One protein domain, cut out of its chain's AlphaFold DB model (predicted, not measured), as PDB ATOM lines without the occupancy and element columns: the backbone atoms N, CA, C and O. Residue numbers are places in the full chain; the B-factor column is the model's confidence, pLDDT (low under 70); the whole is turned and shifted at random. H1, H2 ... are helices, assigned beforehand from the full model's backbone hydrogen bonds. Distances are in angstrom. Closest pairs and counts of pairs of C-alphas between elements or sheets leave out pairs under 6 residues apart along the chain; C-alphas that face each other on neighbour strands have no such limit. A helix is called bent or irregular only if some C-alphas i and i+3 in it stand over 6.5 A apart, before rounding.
ATOM      1  N   ALA A   2     333.871 284.987 183.923       53.91
ATOM      2  CA  ALA A   2     333.451 284.925 182.511       53.91
ATOM      3  C   ALA A   2     334.455 284.288 181.514       53.91
ATOM      4  O   ALA A   2     334.265 284.411 180.314       53.91
ATOM      5  N   ILE A   3     335.530 283.627 181.967       55.31
ATOM      6  CA  ILE A   3     336.543 282.999 181.081       55.31
ATOM      7  C   ILE A   3     336.287 281.484 180.900       55.31
ATOM      8  O   ILE A   3     336.808 280.867 179.976       55.31
ATOM      9  N   GLY A   4     335.419 280.880 181.724       63.97
ATOM     10  CA  GLY A   4     335.135 279.438 181.680       63.97
ATOM     11  C   GLY A   4     334.444 278.953 180.397       63.97
ATOM     12  O   GLY A   4     334.710 277.844 179.941       63.97
ATOM     13  N   TRP A   5     333.620 279.789 179.757       69.94
ATOM     14  CA  TRP A   5     332.897 279.410 178.533       69.94
ATOM     15  C   TRP A   5     333.820 279.272 177.313       69.94
ATOM     16  O   TRP A   5     333.583 278.420 176.463       69.94
ATOM     17  N   LEU A   6     334.915 280.040 177.248       68.81
ATOM     18  CA  LEU A   6     335.917 279.920 176.183       68.81
ATOM     19  C   LEU A   6     336.662 278.581 176.266       68.81
ATOM     20  O   LEU A   6     336.952 277.962 175.243       68.81
ATOM     21  N   GLY A   7     336.946 278.132 177.493       73.50
ATOM     22  CA  GLY A   7     337.518 276.813 177.758       73.50
ATOM     23  C   GLY A   7     336.566 275.695 177.341       73.50
ATOM     24  O   GLY A   7     336.985 274.773 176.650       73.50
ATOM     25  N   ALA A   8     335.277 275.832 177.663       73.44
ATOM     26  CA  ALA A   8     334.248 274.885 177.244       73.44
ATOM     27  C   ALA A   8     334.118 274.810 175.711       73.44
ATOM     28  O   ALA A   8     334.150 273.720 175.155       73.44
ATOM     29  N   VAL A   9     334.074 275.948 175.006       74.38
ATOM     30  CA  VAL A   9     333.986 275.998 173.531       74.38
ATOM     31  C   VAL A   9     335.225 275.409 172.851       74.38
ATOM     32  O   VAL A   9     335.117 274.808 171.783       74.38
ATOM     33  N   LYS A  10     336.412 275.565 173.447       71.31
ATOM     34  CA  LYS A  10     337.655 274.987 172.916       71.31
ATOM     35  C   LYS A  10     337.798 273.495 173.232       71.31
ATOM     36  O   LYS A  10     338.453 272.789 172.475       71.31
ATOM     37  N   ALA A  11     337.190 273.036 174.324       81.31
ATOM     38  CA  ALA A  11     337.111 271.624 174.683       81.31
ATOM     39  C   ALA A  11     336.145 270.837 173.782       81.31
ATOM     40  O   ALA A  11     336.235 269.614 173.728       81.31
ATOM     41  N   VAL A  12     335.248 271.517 173.054       73.00
ATOM     42  CA  VAL A  12     334.404 270.872 172.041       73.00
ATOM     43  C   VAL A  12     335.267 270.443 170.843       73.00
ATOM     44  O   VAL A  12     335.907 271.297 170.215       73.00
ATOM     45  N   PRO A  13     335.270 269.149 170.471       80.94
ATOM     46  CA  PRO A  13     335.997 268.657 169.309       80.94
ATOM     47  C   PRO A  13     335.247 269.027 168.026       80.94
ATOM     48  O   PRO A  13     334.487 268.248 167.461       80.94
ATOM     49  N   TRP A  14     335.462 270.249 167.540       82.06
ATOM     50  CA  TRP A  14     334.812 270.754 166.323       82.06
ATOM     51  C   TRP A  14     335.069 269.885 165.086       82.06
ATOM     52  O   TRP A  14     334.219 269.832 164.203       82.06
ATOM     53  N   GLY A  15     336.206 269.181 165.034       80.12
ATOM     54  CA  GLY A  15     336.488 268.195 163.987       80.12
ATOM     55  C   GLY A  15     335.469 267.054 163.980       80.12
ATOM     56  O   GLY A  15     334.887 266.769 162.937       80.12
ATOM     57  N   ASP A  16     335.179 266.487 165.150       80.75
ATOM     58  CA  ASP A  16     334.198 265.409 165.308       80.75
ATOM     59  C   ASP A  16     332.769 265.917 165.090       80.75
ATOM     60  O   ASP A  16     331.953 265.231 164.482       80.75
ATOM     61  N   VAL A  17     332.471 267.154 165.507       83.25
ATOM     62  CA  VAL A  17     331.170 267.799 165.247       83.25
ATOM     63  C   VAL A  17     330.930 267.981 163.744       83.25
ATOM     64  O   VAL A  17     329.831 267.715 163.261       83.25
ATOM     65  N   ILE A  18     331.947 268.395 162.983       77.44
ATOM     66  CA  ILE A  18     331.848 268.547 161.524       77.44
ATOM     67  C   ILE A  18     331.773 267.176 160.839       77.44
ATOM     68  O   ILE A  18     330.985 267.005 159.912       77.44
ATOM     69  N   ALA A  19     332.534 266.187 161.313       80.62
ATOM     70  CA  ALA A  19     332.482 264.823 160.789       80.62
ATOM     71  C   ALA A  19     331.125 264.141 161.055       80.62
ATOM     72  O   ALA A  19     330.645 263.381 160.216       80.62
ATOM     73  N   ALA A  20     330.481 264.444 162.187       79.00
ATOM     74  CA  ALA A  20     329.161 263.932 162.553       79.00
ATOM     75  C   ALA A  20     327.995 264.733 161.945       79.00
ATOM     76  O   ALA A  20     326.866 264.237 161.909       79.00
ATOM     77  N   ALA A  21     328.245 265.945 161.434       80.00
ATOM     78  CA  ALA A  21     327.243 266.791 160.790       80.00
ATOM     79  C   ALA A  21     326.376 266.065 159.734       80.00
ATOM     80  O   ALA A  21     325.154 266.199 159.814       80.00
ATOM     81  N   PRO A  22     326.916 265.258 158.791       76.31
ATOM     82  CA  PRO A  22     326.084 264.523 157.834       76.31
ATOM     83  C   PRO A  22     325.086 263.569 158.504       76.31
ATOM     84  O   PRO A  22     323.948 263.470 158.052       76.31
ATOM     85  N   THR A  23     325.464 262.912 159.602       75.56
ATOM     86  CA  THR A  23     324.575 262.016 160.359       75.56
ATOM     87  C   THR A  23     323.462 262.796 161.061       75.56
ATOM     88  O   THR A  23     322.313 262.357 161.081       75.56
ATOM     89  N   VAL A  24     323.770 263.983 161.588       77.81
ATOM     90  CA  VAL A  24     322.776 264.874 162.209       77.81
ATOM     91  C   VAL A  24     321.781 265.396 161.171       77.81
ATOM     92  O   VAL A  24     320.578 265.389 161.423       77.81
ATOM     93  N   VAL A  25     322.255 265.773 159.979       79.75
ATOM     94  CA  VAL A  25     321.398 266.182 158.853       79.75
ATOM     95  C   VAL A  25     320.489 265.035 158.408       79.75
ATOM     96  O   VAL A  25     319.294 265.239 158.204       79.75
ATOM     97  N   GLN A  26     321.015 263.811 158.319       77.62
ATOM     98  CA  GLN A  26     320.214 262.626 157.997       77.62
ATOM     99  C   GLN A  26     319.147 262.341 159.062       77.62
ATOM    100  O   GLN A  26     318.004 262.052 158.717       77.62
ATOM    101  N   GLY A  27     319.485 262.463 160.349       80.00
ATOM    102  CA  GLY A  27     318.528 262.304 161.446       80.00
ATOM    103  C   GLY A  27     317.429 263.369 161.438       80.00
ATOM    104  O   GLY A  27     316.257 263.045 161.634       80.00
ATOM    105  N   ALA A  28     317.790 264.623 161.154       82.19
ATOM    106  CA  ALA A  28     316.841 265.722 161.003       82.19
ATOM    107  C   ALA A  28     315.890 265.492 159.815       82.19
ATOM    108  O   ALA A  28     314.679 265.626 159.981       82.19
ATOM    109  N   ASN A  29     316.413 265.057 158.663       75.25
ATOM    110  CA  ASN A  29     315.598 264.690 157.502       75.25
ATOM    111  C   ASN A  29     314.668 263.511 157.812       75.25
ATOM    112  O   ASN A  29     313.477 263.583 157.538       75.25
ATOM    113  N   ALA A  30     315.161 262.462 158.476       80.38
ATOM    114  CA  ALA A  30     314.339 261.308 158.844       80.38
ATOM    115  C   ALA A  30     313.210 261.669 159.824       80.38
ATOM    116  O   ALA A  30     312.120 261.096 159.759       80.38
ATOM    117  N   LEU A  31     313.449 262.604 160.750       84.50
ATOM    118  CA  LEU A  31     312.402 263.125 161.628       84.50
ATOM    119  C   LEU A  31     311.390 263.958 160.838       84.50
ATOM    120  O   LEU A  31     310.188 263.778 161.022       84.50
ATOM    121  N   TRP A  32     311.870 264.824 159.946       77.81
ATOM    122  CA  TRP A  32     311.026 265.624 159.068       77.81
ATOM    123  C   TRP A  32     310.126 264.748 158.196       77.81
ATOM    124  O   TRP A  32     308.920 264.965 158.175       77.81
ATOM    125  N   ASP A  33     310.663 263.697 157.580       80.31
ATOM    126  CA  ASP A  33     309.902 262.746 156.766       80.31
ATOM    127  C   ASP A  33     308.843 262.003 157.588       80.31
ATOM    128  O   ASP A  33     307.716 261.800 157.130       80.31
ATOM    129  N   ARG A  34     309.159 261.631 158.837       83.00
ATOM    130  CA  ARG A  34     308.178 261.021 159.752       83.00
ATOM    131  C   ARG A  34     307.072 261.994 160.131       83.00
ATOM    132  O   ARG A  34     305.913 261.588 160.178       83.00
ATOM    133  N   VAL A  35     307.407 263.251 160.408       77.38
ATOM    134  CA  VAL A  35     306.429 264.289 160.762       77.38
ATOM    135  C   VAL A  35     305.576 264.659 159.547       77.38
ATOM    136  O   VAL A  35     304.354 264.694 159.662       77.38
ATOM    137  N   ALA A  36     306.179 264.827 158.370       70.88
ATOM    138  CA  ALA A  36     305.486 265.065 157.105       70.88
ATOM    139  C   ALA A  36     304.570 263.886 156.729       70.88
ATOM    140  O   ALA A  36     303.424 264.082 156.321       70.88
ATOM    141  N   GLY A  37     305.034 262.649 156.931       69.38
ATOM    142  CA  GLY A  37     304.239 261.436 156.737       69.38
ATOM    143  C   GLY A  37     303.108 261.275 157.760       69.38
ATOM    144  O   GLY A  37     302.031 260.801 157.404       69.38
ATOM    145  N   LYS A  38     303.315 261.694 159.016       65.81
ATOM    146  CA  LYS A  38     302.276 261.698 160.059       65.81
ATOM    147  C   LYS A  38     301.216 262.763 159.782       65.81
ATOM    148  O   LYS A  38     300.034 262.445 159.852       65.81
ATOM    149  N   ARG A  39     301.621 263.960 159.349       59.88
ATOM    150  CA  ARG A  39     300.701 265.025 158.936       59.88
ATOM    151  C   ARG A  39     299.851 264.610 157.735       59.88
ATOM    152  O   ARG A  39     298.645 264.778 157.765       59.88
ATOM    153  N   ARG A  40     300.436 263.912 156.755       58.12
ATOM    154  CA  ARG A  40     299.689 263.309 155.632       58.12
ATOM    155  C   ARG A  40     298.652 262.254 156.064       58.12
ATOM    156  O   ARG A  40     297.703 262.018 155.325       58.12
ATOM    157  N   ARG A  41     298.834 261.590 157.215       59.78
ATOM    158  CA  ARG A  41     297.869 260.612 157.761       59.78
ATOM    159  C   ARG A  41     296.776 261.260 158.613       59.78
ATOM    160  O   ARG A  41     295.666 260.744 158.618       59.78
ATOM    161  N   GLU A  42     297.085 262.347 159.320       58.06
ATOM    162  CA  GLU A  42     296.105 263.129 160.094       58.06
ATOM    163  C   GLU A  42     295.244 264.034 159.194       58.06
ATOM    164  O   GLU A  42     294.050 264.144 159.436       58.06
ATOM    165  N   ASP A  43     295.804 264.570 158.104       54.22
ATOM    166  CA  ASP A  43     295.086 265.352 157.082       54.22
ATOM    167  C   ASP A  43     294.462 264.472 155.981       54.22
ATOM    168  O   ASP A  43     294.196 264.945 154.873       54.22
ATOM    169  N   SER A  76     310.774 281.706 156.005       64.81
ATOM    170  CA  SER A  76     311.891 282.305 155.264       64.81
ATOM    171  C   SER A  76     312.448 283.570 155.931       64.81
ATOM    172  O   SER A  76     313.663 283.783 155.915       64.81
ATOM    173  N   GLN A  77     311.595 284.372 156.579       67.94
ATOM    174  CA  GLN A  77     312.018 285.554 157.335       67.94
ATOM    175  C   GLN A  77     312.802 285.167 158.595       67.94
ATOM    176  O   GLN A  77     313.839 285.769 158.879       67.94
ATOM    177  N   LEU A  78     312.371 284.122 159.311       72.12
ATOM    178  CA  LEU A  78     313.096 283.595 160.474       72.12
ATOM    179  C   LEU A  78     314.449 282.980 160.088       72.12
ATOM    180  O   LEU A  78     315.455 283.208 160.756       72.12
ATOM    181  N   ILE A  79     314.507 282.235 158.981       72.56
ATOM    182  CA  ILE A  79     315.769 281.687 158.464       72.56
ATOM    183  C   ILE A  79     316.718 282.821 158.064       72.56
ATOM    184  O   ILE A  79     317.918 282.750 158.338       72.56
ATOM    185  N   ARG A  80     316.196 283.888 157.446       71.12
ATOM    186  CA  ARG A  80     316.996 285.052 157.058       71.12
ATOM    187  C   ARG A  80     317.572 285.785 158.268       71.12
ATOM    188  O   ARG A  80     318.765 286.078 158.259       71.12
ATOM    189  N   SER A  81     316.784 285.993 159.323       74.44
ATOM    190  CA  SER A  81     317.275 286.645 160.543       74.44
ATOM    191  C   SER A  81     318.337 285.805 161.266       74.44
ATOM    192  O   SER A  81     319.357 286.347 161.692       74.44
ATOM    193  N   LEU A  82     318.172 284.478 161.329       77.62
ATOM    194  CA  LEU A  82     319.189 283.561 161.858       77.62
ATOM    195  C   LEU A  82     320.474 283.571 161.020       77.62
ATOM    196  O   LEU A  82     321.575 283.555 161.570       77.62
ATOM    197  N   ALA A  83     320.357 283.615 159.691       75.25
ATOM    198  CA  ALA A  83     321.510 283.689 158.800       75.25
ATOM    199  C   ALA A  83     322.276 285.012 158.962       75.25
ATOM    200  O   ALA A  83     323.507 285.007 159.000       75.25
ATOM    201  N   GLU A  84     321.570 286.135 159.106       77.75
ATOM    202  CA  GLU A  84     322.179 287.445 159.358       77.75
ATOM    203  C   GLU A  84     322.878 287.503 160.717       77.75
ATOM    204  O   GLU A  84     324.021 287.965 160.787       77.75
ATOM    205  N   GLN A  85     322.258 286.956 161.767       73.00
ATOM    206  CA  GLN A  85     322.877 286.829 163.089       73.00
ATOM    207  C   GLN A  85     324.127 285.943 163.042       73.00
ATOM    208  O   GLN A  85     325.189 286.345 163.518       73.00
ATOM    209  N   ASN A  86     324.058 284.780 162.390       75.44
ATOM    210  CA  ASN A  86     325.219 283.907 162.210       75.44
ATOM    211  C   ASN A  86     326.339 284.598 161.420       75.44
ATOM    212  O   ASN A  86     327.508 284.492 161.789       75.44
ATOM    213  N   ALA A  87     326.012 285.350 160.366       74.75
ATOM    214  CA  ALA A  87     327.003 286.099 159.600       74.75
ATOM    215  C   ALA A  87     327.671 287.200 160.440       74.75
ATOM    216  O   ALA A  87     328.871 287.440 160.306       74.75
ATOM    217  N   GLN A  88     326.921 287.881 161.313       78.94
ATOM    218  CA  GLN A  88     327.477 288.851 162.262       78.94
ATOM    219  C   GLN A  88     328.396 288.170 163.288       78.94
ATOM    220  O   GLN A  88     329.555 288.569 163.403       78.94
ATOM    221  N   LEU A  89     327.952 287.077 163.918       82.38
ATOM    222  CA  LEU A  89     328.753 286.308 164.880       82.38
ATOM    223  C   LEU A  89     330.063 285.793 164.272       82.38
ATOM    224  O   LEU A  89     331.131 285.937 164.866       82.38
ATOM    225  N   VAL A  90     330.017 285.229 163.061       83.50
ATOM    226  CA  VAL A  90     331.219 284.729 162.375       83.50
ATOM    227  C   VAL A  90     332.192 285.867 162.055       83.50
ATOM    228  O   VAL A  90     333.403 285.692 162.210       83.50
ATOM    229  N   ARG A  91     331.689 287.043 161.658       79.62
ATOM    230  CA  ARG A  91     332.529 288.229 161.409       79.62
ATOM    231  C   ARG A  91     333.231 288.705 162.679       79.62
ATOM    232  O   ARG A  91     334.444 288.922 162.653       79.62
ATOM    233  N   GLU A  92     332.506 288.816 163.786       82.56
ATOM    234  CA  GLU A  92     333.075 289.235 165.072       82.56
ATOM    235  C   GLU A  92     334.109 288.230 165.599       82.56
ATOM    236  O   GLU A  92     335.218 288.613 165.988       82.56
ATOM    237  N   ILE A  93     333.807 286.929 165.519       86.38
ATOM    238  CA  ILE A  93     334.748 285.858 165.877       86.38
ATOM    239  C   ILE A  93     335.987 285.899 164.977       86.38
ATOM    240  O   ILE A  93     337.102 285.683 165.458       86.38
ATOM    241  N   GLY A  94     335.826 286.191 163.683       82.81
ATOM    242  CA  GLY A  94     336.930 286.339 162.738       82.81
ATOM    243  C   GLY A  94     337.905 287.443 163.152       82.81
ATOM    244  O   GLY A  94     339.114 287.203 163.237       82.81
ATOM    245  N   ALA A  95     337.386 288.626 163.489       84.56
ATOM    246  CA  ALA A  95     338.196 289.746 163.961       84.56
ATOM    247  C   ALA A  95     338.928 289.416 165.273       84.56
ATOM    248  O   ALA A  95     340.119 289.708 165.420       84.56
ATOM    249  N   LEU A  96     338.247 288.752 166.213       85.44
ATOM    250  CA  LEU A  96     338.848 288.329 167.477       85.44
ATOM    251  C   LEU A  96     339.944 287.271 167.268       85.44
ATOM    252  O   LEU A  96     341.025 287.381 167.849       85.44
ATOM    253  N   ARG A  97     339.714 286.282 166.395       89.62
ATOM    254  CA  ARG A  97     340.711 285.255 166.043       89.62
ATOM    255  C   ARG A  97     341.968 285.861 165.433       89.62
ATOM    256  O   ARG A  97     343.066 285.427 165.776       89.62
ATOM    257  N   LEU A  98     341.823 286.861 164.562       89.62
ATOM    258  CA  LEU A  98     342.967 287.550 163.971       89.62
ATOM    259  C   LEU A  98     343.794 288.271 165.042       89.62
ATOM    260  O   LEU A  98     345.007 288.083 165.100       89.62
ATOM    261  N   ARG A  99     343.139 289.025 165.935       92.31
ATOM    262  CA  ARG A  99     343.810 289.726 167.045       92.31
ATOM    263  C   ARG A  99     344.566 288.758 167.955       92.31
ATOM    264  O   ARG A  99     345.733 288.991 168.252       92.31
ATOM    265  N   ILE A 100     343.933 287.647 168.340       91.06
ATOM    266  CA  ILE A 100     344.572 286.608 169.162       91.06
ATOM    267  C   ILE A 100     345.789 286.018 168.443       91.06
ATOM    268  O   ILE A 100     346.836 285.851 169.062       91.06
ATOM    269  N   ARG A 101     345.681 285.725 167.142       90.94
ATOM    270  CA  ARG A 101     346.798 285.172 166.365       90.94
ATOM    271  C   ARG A 101     347.974 286.149 166.296       90.94
ATOM    272  O   ARG A 101     349.104 285.723 166.504       90.94
ATOM    273  N   VAL A 102     347.717 287.435 166.056       92.88
ATOM    274  CA  VAL A 102     348.767 288.469 166.025       92.88
ATOM    275  C   VAL A 102     349.466 288.574 167.380       92.88
ATOM    276  O   VAL A 102     350.691 288.511 167.434       92.88
ATOM    277  N   LEU A 103     348.706 288.660 168.475       92.19
ATOM    278  CA  LEU A 103     349.270 288.725 169.826       92.19
ATOM    279  C   LEU A 103     350.071 287.466 170.182       92.19
ATOM    280  O   LEU A 103     351.137 287.574 170.779       92.19
ATOM    281  N   ALA A 104     349.598 286.282 169.786       91.31
ATOM    282  CA  ALA A 104     350.304 285.026 170.025       91.31
ATOM    283  C   ALA A 104     351.639 284.958 169.268       91.31
ATOM    284  O   ALA A 104     352.649 284.571 169.851       91.31
ATOM    285  N   VAL A 105     351.661 285.366 167.994       92.81
ATOM    286  CA  VAL A 105     352.893 285.407 167.189       92.81
ATOM    287  C   VAL A 105     353.871 286.442 167.745       92.81
ATOM    288  O   VAL A 105     355.048 286.133 167.909       92.81
ATOM    289  N   ALA A 106     353.390 287.637 168.095       92.00
ATOM    290  CA  ALA A 106     354.221 288.678 168.695       92.00
ATOM    291  C   ALA A 106     354.808 288.237 170.047       92.00
ATOM    292  O   ALA A 106     356.001 288.403 170.286       92.00
ATOM    293  N   GLY A 107     353.991 287.622 170.908       91.06
ATOM    294  CA  GLY A 107     354.433 287.094 172.199       91.06
ATOM    295  C   GLY A 107     355.458 285.967 172.060       91.06
ATOM    296  O   GLY A 107     356.494 285.999 172.720       91.06
ATOM    297  N   ALA A 108     355.216 285.005 171.164       90.38
ATOM    298  CA  ALA A 108     356.169 283.934 170.880       90.38
ATOM    299  C   ALA A 108     357.497 284.485 170.335       90.38
ATOM    300  O   ALA A 108     358.561 284.086 170.802       90.38
ATOM    301  N   GLY A 109     357.444 285.450 169.410       90.94
ATOM    302  CA  GLY A 109     358.634 286.134 168.900       90.94
ATOM    303  C   GLY A 109     359.414 286.851 170.004       90.94
ATOM    304  O   GLY A 109     360.630 286.694 170.094       90.94
ATOM    305  N   GLY A 110     358.722 287.569 170.893       90.44
ATOM    306  CA  GLY A 110     359.340 288.228 172.045       90.44
ATOM    307  C   GLY A 110     360.043 287.250 172.991       90.44
ATOM    308  O   GLY A 110     361.171 287.511 173.407       90.44
ATOM    309  N   LEU A 111     359.424 286.100 173.279       92.44
ATOM    310  CA  LEU A 111     360.035 285.049 174.103       92.44
ATOM    311  C   LEU A 111     361.295 284.462 173.457       92.44
ATOM    312  O   LEU A 111     362.284 284.241 174.153       92.44
ATOM    313  N   VAL A 112     361.287 284.249 172.139       92.56
ATOM    314  CA  VAL A 112     362.471 283.772 171.405       92.56
ATOM    315  C   VAL A 112     363.603 284.794 171.487       92.56
ATOM    316  O   VAL A 112     364.724 284.428 171.832       92.56
ATOM    317  N   VAL A 113     363.320 286.077 171.235       93.38
ATOM    318  CA  VAL A 113     364.327 287.148 171.315       93.38
ATOM    319  C   VAL A 113     364.902 287.259 172.728       93.38
ATOM    320  O   VAL A 113     366.119 287.323 172.886       93.38
ATOM    321  N   ALA A 114     364.049 287.227 173.755       91.56
ATOM    322  CA  ALA A 114     364.484 287.260 175.148       91.56
ATOM    323  C   ALA A 114     365.355 286.045 175.509       91.56
ATOM    324  O   ALA A 114     366.384 286.201 176.163       91.56
ATOM    325  N   GLY A 115     364.983 284.849 175.043       91.81
ATOM    326  CA  GLY A 115     365.762 283.627 175.243       91.81
ATOM    327  C   GLY A 115     367.142 283.688 174.586       91.81
ATOM    328  O   GLY A 115     368.138 283.353 175.223       91.81
ATOM    329  N   VAL A 116     367.224 284.176 173.343       93.94
ATOM    330  CA  VAL A 116     368.502 284.371 172.638       93.94
ATOM    331  C   VAL A 116     369.367 285.403 173.361       93.94
ATOM    332  O   VAL A 116     370.544 285.146 173.602       93.94
ATOM    333  N   ALA A 117     368.794 286.540 173.763       93.06
ATOM    334  CA  ALA A 117     369.521 287.570 174.500       93.06
ATOM    335  C   ALA A 117     370.098 287.017 175.816       93.06
ATOM    336  O   ALA A 117     371.287 287.191 176.087       93.06
ATOM    337  N   LEU A 118     369.295 286.279 176.587       94.75
ATOM    338  CA  LEU A 118     369.742 285.648 177.829       94.75
ATOM    339  C   LEU A 118     370.882 284.647 177.586       94.75
ATOM    340  O   LEU A 118     371.877 284.671 178.306       94.75
ATOM    341  N   ALA A 119     370.776 283.816 176.544       93.44
ATOM    342  CA  ALA A 119     371.825 282.870 176.174       93.44
ATOM    343  C   ALA A 119     373.137 283.579 175.791       93.44
ATOM    344  O   ALA A 119     374.204 283.167 176.239       93.44
ATOM    345  N   THR A 120     373.064 284.679 175.027       94.44
ATOM    346  CA  THR A 120     374.261 285.456 174.658       94.44
ATOM    347  C   THR A 120     374.941 286.105 175.862       94.44
ATOM    348  O   THR A 120     376.169 286.163 175.906       94.44
ATOM    349  N   VAL A 121     374.167 286.554 176.856       93.44
ATOM    350  CA  VAL A 121     374.703 287.126 178.100       93.44
ATOM    351  C   VAL A 121     375.369 286.051 178.957       93.44
ATOM    352  O   VAL A 121     376.452 286.301 179.464       93.44
ATOM    353  N   LEU A 122     374.775 284.858 179.084       91.19
ATOM    354  CA  LEU A 122     375.387 283.748 179.831       91.19
ATOM    355  C   LEU A 122     376.664 283.199 179.177       91.19
ATOM    356  O   LEU A 122     377.475 282.580 179.857       91.19
TER     357      LEU A 122
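What this domain is: This is residues 2 to 43 and 76 to 122 of the 124 residues of an uncharacterized protein of Ricinus communis (UniProt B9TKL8). The longest helix, H3, makes one long bar, and H2 runs back the other way, staggered along it with open space between them; short H1 turns aside at the first end of H2. No helix touches another. The printed part has 89 residues with three named helices, H1, H2 and H3 in chain order, and no named strand: all helix. It is an extended rod, with a radius of gyration of the C-alphas of 23.7 A and spans of 85 by 27 by 23 A.

How they stand to each other: H3, residues 76 to 122, is apart from H2, residues 14 to 42, and from H1, residues 4 to 11. H1 and H2 are apart too, joined by a tight link of 2 residues. H2 has a kink of 42 degrees near residue 21 and is irregular, with C-alphas 19 and 22 7.1 A apart. In H1 and H3 every O i to N i+4 pair is within hydrogen-bond range; in H2, 23 of 25 are.

Where its parts are: H3 measures 68.1 A, ending at C-alpha 122 (375.387, 283.748, 179.831). H2 measures 39.9 A and H1, from C-alpha 4 (335.135, 279.438, 181.680), 10.7 A.

The domain as a whole: The C-alphas farthest apart, of Asp 43 and Leu 122, are 85.5 A apart. Residues 44 to 75 are not printed; C-alphas 43 and 76 are 23.9 A apart across this cut. The pLDDT is under 70 at residues 2 to 6, 37 to 43 and 76 to 77.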